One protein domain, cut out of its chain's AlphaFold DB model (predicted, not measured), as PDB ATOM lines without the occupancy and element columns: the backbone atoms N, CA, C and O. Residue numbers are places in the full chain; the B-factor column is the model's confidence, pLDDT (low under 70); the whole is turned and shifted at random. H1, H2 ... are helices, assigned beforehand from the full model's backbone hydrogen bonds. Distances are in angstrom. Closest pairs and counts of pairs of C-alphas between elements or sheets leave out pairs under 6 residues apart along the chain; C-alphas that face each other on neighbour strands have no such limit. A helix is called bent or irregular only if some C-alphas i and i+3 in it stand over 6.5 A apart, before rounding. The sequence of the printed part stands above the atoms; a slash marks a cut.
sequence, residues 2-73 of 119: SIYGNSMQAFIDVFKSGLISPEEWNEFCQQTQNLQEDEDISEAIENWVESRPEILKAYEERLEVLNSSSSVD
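AT A GLANCE: This is residues 2 to 73 of the 119 residues of an uncharacterized protein of Scytonema sp. UIC 10036 (UniProt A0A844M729). H3 and H4 meet at a corner as a V, and H1 packs on both of them, crossing H4 near Ala 10 and Arg 62; H2 stands off to one side, near H1 by Trp 25 and near H3 by Thr 32. Past H4, residues 70 to 73 run on as a short tail, and the length of the whole reaches from H2 to this tail. The printed part has 72 residues with four named helices, in the order H1, H2, H3, H4, and no named strand; the class is all helix. It is compact, with a radius of gyration of the C-alphas of 12.0 A, and its C-alphas span 39 by 26 by 18 A.

IN THESE COORDINATES: H1, residues 3 to 16, begins with C-alpha 3 at (12.048, 40.674, 2.922) and is 20.1 A from first to last C-alpha. After a tight link of 5 residues, H2 holds residues 22 to 34 and is 19.6 A long. H2 is irregular: C-alphas 31 and 34 are 7.2 A apart. After 3 more residues comes H3, residues 38 to 50, 18.5 A long, with C-alpha 38 at (18.940, 47.194, 3.489). Two residues later H4, the longest helix, runs from residue 53 to residue 69 over 23.9 A, ending with C-alpha 69 at (7.792, 31.096, 9.053).

HOW THE PARTS SIT: H1 and H4 touch, with 19 pairs of C-alphas within 8 A; the closest C-alphas, of Ala 10 and Arg 62, are 4.9 A apart. They run opposite ways at a steep tilt of 52 degrees. H1 also touches H3, the same way at a steep tilt of 47 degrees, with the C-alphas of Tyr 4 and Ser 42 closest at 5.8 A. H3 and H4 touch only at the corner by their link, with residues 49 to 50 of H3 and 55 to 59 of H4; the closest C-alphas, of Val 49 and Leu 56, are 5.0 A apart, and the helices run opposite ways at a steep tilt of 43 degrees. H2 is close to H1 but not clearly touching, with the C-alphas of Phe 15 and Trp 25 closest at 7.4 A. H2 is also close to H3 but not clearly touching, with the C-alphas of Thr 32 and Ile 41 closest at 6.2 A. H2 and H4 are apart. In H1, H3 and H4 every O i to N i+4 pair is within hydrogen-bond range; in H2 it is 8 of 9.

THE WHOLE: The two C-alphas farthest apart, of Glu 23 and Asp 73, are 39.7 A apart. The printed part has no cut, and its three links between helices are tight. The mean pLDDT of the printed part is 81.6; residues 2 to 3 and 68 to 73 are under 70.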
ATOM      1  N   SER A   2      10.788  42.313   7.380       65.56
ATOM      2  CA  SER A   2      10.931  42.777   5.987       65.56
ATOM      3  C   SER A   2      11.687  41.732   5.156       65.56
ATOM      4  O   SER A   2      12.536  41.036   5.711       65.56
ATOM      5  N   ILE A   3      11.418  41.642   3.849       68.00
ATOM      6  CA  ILE A   3      12.048  40.674   2.922       68.00
ATOM      7  C   ILE A   3      13.585  40.750   3.003       68.00
ATOM      8  O   ILE A   3      14.253  39.730   3.158       68.00
ATOM      9  N   TYR A   4      14.131  41.966   3.048       76.50
ATOM     10  CA  TYR A   4      15.566  42.229   3.204       76.50
ATOM     11  C   TYR A   4      16.134  41.724   4.543       76.50
ATOM     12  O   TYR A   4      17.232  41.179   4.602       76.50
ATOM     13  N   GLY A   5      15.353  41.816   5.623       74.94
ATOM     14  CA  GLY A   5      15.737  41.276   6.929       74.94
ATOM     15  C   GLY A   5      15.791  39.745   6.940       74.94
ATOM     16  O   GLY A   5      16.672  39.174   7.580       74.94
ATOM     17  N   ASN A   6      14.900  39.078   6.194       81.31
ATOM     18  CA  ASN A   6      14.930  37.620   6.032       81.31
ATOM     19  C   ASN A   6      16.170  37.169   5.251       81.31
ATOM     20  O   ASN A   6      16.793  36.186   5.642       81.31
ATOM     21  N   SER A   7      16.554  37.907   4.203       82.69
ATOM     22  CA  SER A   7      17.804  37.679   3.463       82.69
ATOM     23  C   SER A   7      19.021  37.743   4.388       82.69
ATOM     24  O   SER A   7      19.786  36.783   4.488       82.69
ATOM     25  N   MET A   8      19.159  38.812   5.176       83.06
ATOM     26  CA  MET A   8      20.307  38.926   6.084       83.06
ATOM     27  C   MET A   8      20.303  37.853   7.166       83.06
ATOM     28  O   MET A   8      21.346  37.286   7.479       83.06
ATOM     29  N   GLN A   9      19.133  37.534   7.717       83.50
ATOM     30  CA  GLN A   9      19.008  36.482   8.717       83.50
ATOM     31  C   GLN A   9      19.383  35.108   8.139       83.50
ATOM     32  O   GLN A   9      20.139  34.379   8.778       83.50
ATOM     33  N   ALA A  10      18.944  34.787   6.917       87.50
ATOM     34  CA  ALA A  10      19.330  33.562   6.220       87.50
ATOM     35  C   ALA A  10      20.850  33.481   6.049       87.50
ATOM     36  O   ALA A  10      21.461  32.464   6.377       87.50
ATOM     37  N   PHE A  11      21.472  34.576   5.614       88.00
ATOM     38  CA  PHE A  11      22.917  34.658   5.431       88.00
ATOM     39  C   PHE A  11      23.693  34.469   6.744       88.00
ATOM     40  O   PHE A  11      24.660  33.707   6.799       88.00
ATOM     41  N   ILE A  12      23.228  35.089   7.833       86.31
ATOM     42  CA  ILE A  12      23.793  34.920   9.180       86.31
ATOM     43  C   ILE A  12      23.691  33.462   9.646       86.31
ATOM     44  O   ILE A  12      24.628  32.940  10.252       86.31
ATOM     45  N   ASP A  13      22.571  32.792   9.385       86.94
ATOM     46  CA  ASP A  13      22.385  31.385   9.741       86.94
ATOM     47  C   ASP A  13      23.326  30.453   8.956       86.94
ATOM     48  O   ASP A  13      23.856  29.497   9.528       86.94
ATOM     49  N   VAL A  14      23.610  30.756   7.684       88.19
ATOM     50  CA  VAL A  14      24.615  30.027   6.884       88.19
ATOM     51  C   VAL A  14      26.040  30.296   7.372       88.19
ATOM     52  O   VAL A  14      26.886  29.404   7.366       88.19
ATOM     53  N   PHE A  15      26.326  31.497   7.866       86.12
ATOM     54  CA  PHE A  15      27.605  31.759   8.521       86.12
ATOM     55  C   PHE A  15      27.750  30.962   9.821       86.12
ATOM     56  O   PHE A  15      28.760  30.295  10.046       86.12
ATOM     57  N   LYS A  16      26.708  30.947  10.659       82.94
ATOM     58  CA  LYS A  16      26.702  30.207  11.930       82.94
ATOM     59  C   LYS A  16      26.774  28.692  11.759       82.94
ATOM     60  O   LYS A  16      27.263  28.018  12.664       82.94
ATOM     61  N   SER A  17      26.312  28.149  10.632       84.25
ATOM     62  CA  SER A  17      26.453  26.721  10.330       84.25
ATOM     63  C   SER A  17      27.893  26.312   9.998       84.25
ATOM     64  O   SER A  17      28.179  25.118   9.934       84.25
ATOM     65  N   GLY A  18      28.804  27.279   9.831       84.69
ATOM     66  CA  GLY A  18      30.208  27.044   9.502       84.69
ATOM     67  C   GLY A  18      30.473  26.843   8.009       84.69
ATOM     68  O   GLY A  18      31.580  26.454   7.652       84.69
ATOM     69  N   LEU A  19      29.478  27.100   7.150       87.31
ATOM     70  CA  LEU A  19      29.619  27.053   5.687       87.31
ATOM     71  C   LEU A  19      30.388  28.253   5.122       87.31
ATOM     72  O   LEU A  19      30.992  28.143   4.061       87.31
ATOM     73  N   ILE A  20      30.360  29.390   5.820       86.94
ATOM     74  CA  ILE A  20      31.108  30.597   5.458       86.94
ATOM     75  C   ILE A  20      32.234  30.779   6.470       86.94
ATOM     76  O   ILE A  20      31.994  30.818   7.681       86.94
ATOM     77  N   SER A  21      33.465  30.921   5.985       87.00
ATOM     78  CA  SER A  21      34.611  31.176   6.856       87.00
ATOM     79  C   SER A  21      34.539  32.590   7.447       87.00
ATOM     80  O   SER A  21      34.047  33.513   6.799       87.00
ATOM     81  N   PRO A  22      35.079  32.826   8.653       83.69
ATOM     82  CA  PRO A  22      35.128  34.169   9.238       83.69
ATOM     83  C   PRO A  22      35.920  35.175   8.391       83.69
ATOM     84  O   PRO A  22      35.618  36.363   8.434       83.69
ATOM     85  N   GLU A  23      36.903  34.715   7.612       85.38
ATOM     86  CA  GLU A  23      37.626  35.553   6.647       85.38
ATOM     87  C   GLU A  23      36.699  36.019   5.520       85.38
ATOM     88  O   GLU A  23      36.587  37.215   5.274       85.38
ATOM     89  N   GLU A  24      35.951  35.088   4.931       87.25
ATOM     90  CA  GLU A  24      34.999  35.342   3.847       87.25
ATOM     91  C   GLU A  24      33.849  36.251   4.298       87.25
ATOM     92  O   GLU A  24      33.450  37.171   3.585       87.25
ATOM     93  N   TRP A  25      33.363  36.041   5.524       85.88
ATOM     94  CA  TRP A  25      32.389  36.920   6.164       85.88
ATOM     95  C   TRP A  25      32.932  38.341   6.346       85.88
ATOM     96  O   TRP A  25      32.229  39.322   6.102       85.88
ATOM     97  N   ASN A  26      34.189  38.469   6.776       85.56
ATOM     98  CA  ASN A  26      34.824  39.766   6.971       85.56
ATOM     99  C   ASN A  26      35.082  40.482   5.635       85.56
ATOM    100  O   ASN A  26      34.853  41.687   5.550       85.56
ATOM    101  N   GLU A  27      35.507  39.764   4.592       87.56
ATOM    102  CA  GLU A  27      35.620  40.306   3.233       87.56
ATOM    103  C   GLU A  27      34.273  40.833   2.733       87.56
ATOM    104  O   GLU A  27      34.195  41.965   2.255       87.56
ATOM    105  N   PHE A  28      33.203  40.058   2.924       86.75
ATOM    106  CA  PHE A  28      31.849  40.483   2.586       86.75
ATOM    107  C   PHE A  28      31.442  41.754   3.348       86.75
ATOM    108  O   PHE A  28      31.051  42.743   2.729       86.75
ATOM    109  N   CYS A  29      31.629  41.788   4.673       83.38
ATOM    110  CA  CYS A  29      31.322  42.967   5.492       83.38
ATOM    111  C   CYS A  29      32.101  44.218   5.056       83.38
ATOM    112  O   CYS A  29      31.582  45.332   5.141       83.38
ATOM    113  N   GLN A  30      33.346  44.058   4.592       84.50
ATOM    114  CA  GLN A  30      34.137  45.163   4.052       84.50
ATOM    115  C   GLN A  30      33.634  45.631   2.685       84.50
ATOM    116  O   GLN A  30      33.655  46.833   2.417       84.50
ATOM    117  N   GLN A  31      33.168  44.724   1.826       84.00
ATOM    118  CA  GLN A  31      32.571  45.086   0.537       84.00
ATOM    119  C   GLN A  31      31.256  45.839   0.731       84.00
ATOM    120  O   GLN A  31      31.051  46.897   0.136       84.00
ATOM    121  N   THR A  32      30.405  45.368   1.643       83.19
ATOM    122  CA  THR A  32      29.131  46.023   1.950       83.19
ATOM    123  C   THR A  32      29.285  47.216   2.883       83.19
ATOM    124  O   THR A  32      28.296  47.877   3.182       83.19
ATOM    125  N   GLN A  33      30.495  47.561   3.345       80.25
ATOM    126  CA  GLN A  33      30.680  48.618   4.344       80.25
ATOM    127  C   GLN A  33      30.162  49.990   3.881       80.25
ATOM    128  O   GLN A  33      29.771  50.805   4.712       80.25
ATOM    129  N   ASN A  34      30.136  50.231   2.571       80.88
ATOM    130  CA  ASN A  34      29.647  51.479   1.986       80.88
ATOM    131  C   ASN A  34      28.130  51.478   1.741       80.88
ATOM    132  O   ASN A  34      27.566  52.535   1.478       80.88
ATOM    133  N   LEU A  35      27.476  50.320   1.851       81.31
ATOM    134  CA  LEU A  35      26.041  50.158   1.642       81.31
ATOM    135  C   LEU A  35      25.297  50.459   2.946       81.31
ATOM    136  O   LEU A  35      25.534  49.815   3.973       81.31
ATOM    137  N   GLN A  36      24.428  51.466   2.925       74.38
ATOM    138  CA  GLN A  36      23.595  51.836   4.075       74.38
ATOM    139  C   GLN A  36      22.161  51.325   3.946       74.38
ATOM    140  O   GLN A  36      21.485  51.191   4.966       74.38
ATOM    141  N   GLU A  37      21.712  51.039   2.726       79.38
ATOM    142  CA  GLU A  37      20.349  50.597   2.457       79.38
ATOM    143  C   GLU A  37      20.246  49.076   2.602       79.38
ATOM    144  O   GLU A  37      21.117  48.320   2.170       79.38
ATOM    145  N   ASP A  38      19.172  48.620   3.249       77.06
ATOM    146  CA  ASP A  38      18.940  47.194   3.489       77.06
ATOM    147  C   ASP A  38      18.760  46.412   2.171       77.06
ATOM    148  O   ASP A  38      19.132  45.241   2.103       77.06
ATOM    149  N   GLU A  39      18.231  47.072   1.133       82.31
ATOM    150  CA  GLU A  39      18.077  46.532  -0.223       82.31
ATOM    151  C   GLU A  39      19.437  46.263  -0.877       82.31
ATOM    152  O   GLU A  39      19.709  45.120  -1.242       82.31
ATOM    153  N   ASP A  40      20.328  47.257  -0.923       85.75
ATOM    154  CA  ASP A  40      21.658  47.104  -1.530       85.75
ATOM    155  C   ASP A  40      22.467  45.982  -0.869       85.75
ATOM    156  O   ASP A  40      23.162  45.206  -1.521       85.75
ATOM    157  N   ILE A  41      22.398  45.898   0.462       83.75
ATOM    158  CA  ILE A  41      23.110  44.857   1.200       83.75
ATOM    159  C   ILE A  41      22.518  43.483   0.869       83.75
ATOM    160  O   ILE A  41      23.277  42.529   0.723       83.75
ATOM    161  N   SER A  42      21.192  43.363   0.741       84.94
ATOM    162  CA  SER A  42      20.565  42.095   0.352       84.94
ATOM    163  C   SER A  42      20.944  41.668  -1.068       84.94
ATOM    164  O   SER A  42      21.320  40.516  -1.264       84.94
ATOM    165  N   GLU A  43      20.981  42.602  -2.021       87.81
ATOM    166  CA  GLU A  43      21.424  42.329  -3.390       87.81
ATOM    167  C   GLU A  43      22.900  41.899  -3.409       87.81
ATOM    168  O   GLU A  43      23.276  40.938  -4.085       87.81
ATOM    169  N   ALA A  44      23.741  42.543  -2.594       88.88
ATOM    170  CA  ALA A  44      25.134  42.147  -2.433       88.88
ATOM    171  C   ALA A  44      25.274  40.725  -1.863       88.88
ATOM    172  O   ALA A  44      26.147  39.986  -2.320       88.88
ATOM    173  N   ILE A  45      24.427  40.326  -0.901       88.44
ATOM    174  CA  ILE A  45      24.379  38.945  -0.386       88.44
ATOM    175  C   ILE A  45      24.046  37.987  -1.527       88.44
ATOM    176  O   ILE A  45      24.786  37.026  -1.728       88.44
ATOM    177  N   GLU A  46      22.970  38.249  -2.274       88.75
ATOM    178  CA  GLU A  46      22.498  37.383  -3.362       88.75
ATOM    179  C   GLU A  46      23.571  37.195  -4.439       88.75
ATOM    180  O   GLU A  46      23.926  36.063  -4.772       88.75
ATOM    181  N   ASN A  47      24.184  38.290  -4.887       90.62
ATOM    182  CA  ASN A  47      25.278  38.252  -5.855       90.62
ATOM    183  C   ASN A  47      26.512  37.498  -5.316       90.62
ATOM    184  O   ASN A  47      27.206  36.799  -6.057       90.62
ATOM    185  N   TRP A  48      26.794  37.605  -4.015       89.25
ATOM    186  CA  TRP A  48      27.918  36.906  -3.395       89.25
ATOM    187  C   TRP A  48      27.677  35.395  -3.283       89.25
ATOM    188  O   TRP A  48      28.575  34.606  -3.593       89.25
ATOM    189  N   VAL A  49      26.477  34.976  -2.868       89.25
ATOM    190  CA  VAL A  49      26.132  33.550  -2.744       89.25
ATOM    191  C   VAL A  49      25.935  32.876  -4.101       89.25
ATOM    192  O   VAL A  49      26.228  31.689  -4.210       89.25
ATOM    193  N   GLU A  50      25.532  33.606  -5.147       88.06
ATOM    194  CA  GLU A  50      25.349  33.064  -6.505       88.06
ATOM    195  C   GLU A  50      26.629  32.404  -7.044       88.06
ATOM    196  O   GLU A  50      26.592  31.342  -7.664       88.06
ATOM    197  N   SER A  51      27.793  32.971  -6.712       87.38
ATOM    198  CA  SER A  51      29.098  32.411  -7.091       87.38
ATOM    199  C   SER A  51      29.500  31.160  -6.287       87.38
ATOM    200  O   SER A  51      30.567  30.589  -6.522       87.38
ATOM    201  N   ARG A  52      28.688  30.734  -5.307       88.19
ATOM    202  CA  ARG A  52      29.020  29.723  -4.290       88.19
ATOM    203  C   ARG A  52      27.863  28.729  -4.114       88.19
ATOM    204  O   ARG A  52      27.084  28.859  -3.173       88.19
ATOM    205  N   PRO A  53      27.766  27.679  -4.947       87.44
ATOM    206  CA  PRO A  53      26.584  26.812  -5.003       87.44
ATOM    207  C   PRO A  53      26.250  26.094  -3.682       87.44
ATOM    208  O   PRO A  53      25.078  25.874  -3.381       87.44
ATOM    209  N   GLU A  54      27.252  25.745  -2.868       86.75
ATOM    210  CA  GLU A  54      27.025  25.125  -1.551       86.75
ATOM    211  C   GLU A  54      26.404  26.101  -0.542       86.75
ATOM    212  O   GLU A  54      25.502  25.737   0.213       86.75
ATOM    213  N   ILE A  55      26.856  27.356  -0.566       88.94
ATOM    214  CA  ILE A  55      26.350  28.428   0.294       88.94
ATOM    215  C   ILE A  55      24.977  28.882  -0.201       88.94
ATOM    216  O   ILE A  55      24.081  29.050   0.619       88.94
ATOM    217  N   LEU A  56      24.792  29.011  -1.520       89.62
ATOM    218  CA  LEU A  56      23.523  29.361  -2.157       89.62
ATOM    219  C   LEU A  56      22.408  28.418  -1.711       89.62
ATOM    220  O   LEU A  56      21.390  28.870  -1.204       89.62
ATOM    221  N   LYS A  57      22.640  27.104  -1.799       89.25
ATOM    222  CA  LYS A  57      21.642  26.108  -1.400       89.25
ATOM    223  C   LYS A  57      21.255  26.235   0.075       89.25
ATOM    224  O   LYS A  57      20.078  26.159   0.414       89.25
ATOM    225  N   ALA A  58      22.239  26.415   0.957       89.31
ATOM    226  CA  ALA A  58      21.978  26.603   2.381       89.31
ATOM    227  C   ALA A  58      21.249  27.931   2.651       89.31
ATOM    228  O   ALA A  58      20.371  27.988   3.508       89.31
ATOM    229  N   TYR A  59      21.596  28.986   1.918       89.94
ATOM    230  CA  TYR A  59      20.970  30.299   2.011       89.94
ATOM    231  C   TYR A  59      19.510  30.254   1.565       89.94
ATOM    232  O   TYR A  59      18.651  30.686   2.325       89.94
ATOM    233  N   GLU A  60      19.213  29.667   0.406       88.44
ATOM    234  CA  GLU A  60      17.847  29.495  -0.097       88.44
ATOM    235  C   GLU A  60      16.996  28.654   0.856       88.44
ATOM    236  O   GLU A  60      15.869  29.037   1.157       88.44
ATOM    237  N   GLU A  61      17.538  27.563   1.411       87.94
ATOM    238  CA  GLU A  61      16.825  26.740   2.398       87.94
ATOM    239  C   GLU A  61      16.467  27.556   3.651       87.94
ATOM    240  O   GLU A  61      15.336  27.514   4.140       87.94
ATOM    241  N   ARG A  62      17.405  28.364   4.164       86.69
ATOM    242  CA  ARG A  62      17.148  29.254   5.309       86.69
ATOM    243  C   ARG A  62      16.178  30.376   4.957       86.69
ATOM    244  O   ARG A  62      15.324  30.713   5.776       86.69
ATOM    245  N   LEU A  63      16.289  30.934   3.757       85.38
ATOM    246  CA  LEU A  63      15.432  32.003   3.263       85.38
ATOM    247  C   LEU A  63      13.993  31.516   3.092       85.38
ATOM    248  O   LEU A  63      13.063  32.193   3.527       85.38
ATOM    249  N   GLU A  64      13.808  30.321   2.530       84.56
ATOM    250  CA  GLU A  64      12.511  29.665   2.402       84.56
ATOM    251  C   GLU A  64      11.909  29.397   3.779       84.56
ATOM    252  O   GLU A  64      10.744  29.720   3.996       84.56
ATOM    253  N   VAL A  65      12.692  28.908   4.748       82.69
ATOM    254  CA  VAL A  65      12.220  28.714   6.128       82.69
ATOM    255  C   VAL A  65      11.793  30.034   6.768       82.69
ATOM    256  O   VAL A  65      10.758  30.070   7.428       82.69
ATOM    257  N   LEU A  66      12.533  31.126   6.576       78.75
ATOM    258  CA  LEU A  66      12.198  32.436   7.150       78.75
ATOM    259  C   LEU A  66      10.981  33.079   6.472       78.75
ATOM    260  O   LEU A  66      10.121  33.640   7.154       78.75
ATOM    261  N   ASN A  67      10.855  32.941   5.150       73.94
ATOM    262  CA  ASN A  67       9.673  33.376   4.405       73.94
ATOM    263  C   ASN A  67       8.443  32.524   4.745       73.94
ATOM    264  O   ASN A  67       7.361  33.072   4.944       73.94
ATOM    265  N   SER A  68       8.615  31.211   4.911       69.44
ATOM    266  CA  SER A  68       7.555  30.271   5.298       69.44
ATOM    267  C   SER A  68       7.152  30.424   6.760       69.44
ATOM    268  O   SER A  68       5.978  30.326   7.086       69.44
ATOM    269  N   SER A  69       8.089  30.750   7.653       58.12
ATOM    270  CA  SER A  69       7.792  31.096   9.053       58.12
ATOM    271  C   SER A  69       7.108  32.459   9.174       58.12
ATOM    272  O   SER A  69       6.442  32.736  10.168       58.12
ATOM    273  N   SER A  70       7.255  33.307   8.151       48.69
ATOM    274  CA  SER A  70       6.471  34.524   7.969       48.69
ATOM    275  C   SER A  70       5.187  34.285   7.166       48.69
ATOM    276  O   SER A  70       4.500  35.263   6.861       48.69
ATOM    277  N   SER A  71       4.825  33.022   6.880       41.91
ATOM    278  CA  SER A  71       3.442  32.631   6.615       41.91
ATOM    279  C   SER A  71       2.670  32.877   7.902       41.91
ATOM    280  O   SER A  71       2.474  32.023   8.764       41.91
ATOM    281  N   VAL A  72       2.303  34.145   8.046       44.28
ATOM    282  CA  VAL A  72       1.111  34.562   8.744       44.28
ATOM    283  C   VAL A  72       0.052  33.553   8.347       44.28
ATOM    284  O   VAL A  72      -0.230  33.378   7.162       44.28
ATOM    285  N   ASP A  73      -0.462  32.879   9.362       41.16
ATOM    286  CA  ASP A  73      -1.796  32.321   9.435       41.16
ATOM    287  C   ASP A  73      -2.780  33.329   8.806       41.16
ATOM    288  O   ASP A  73      -3.375  34.180   9.465       41.16
TER     289      ASP A  73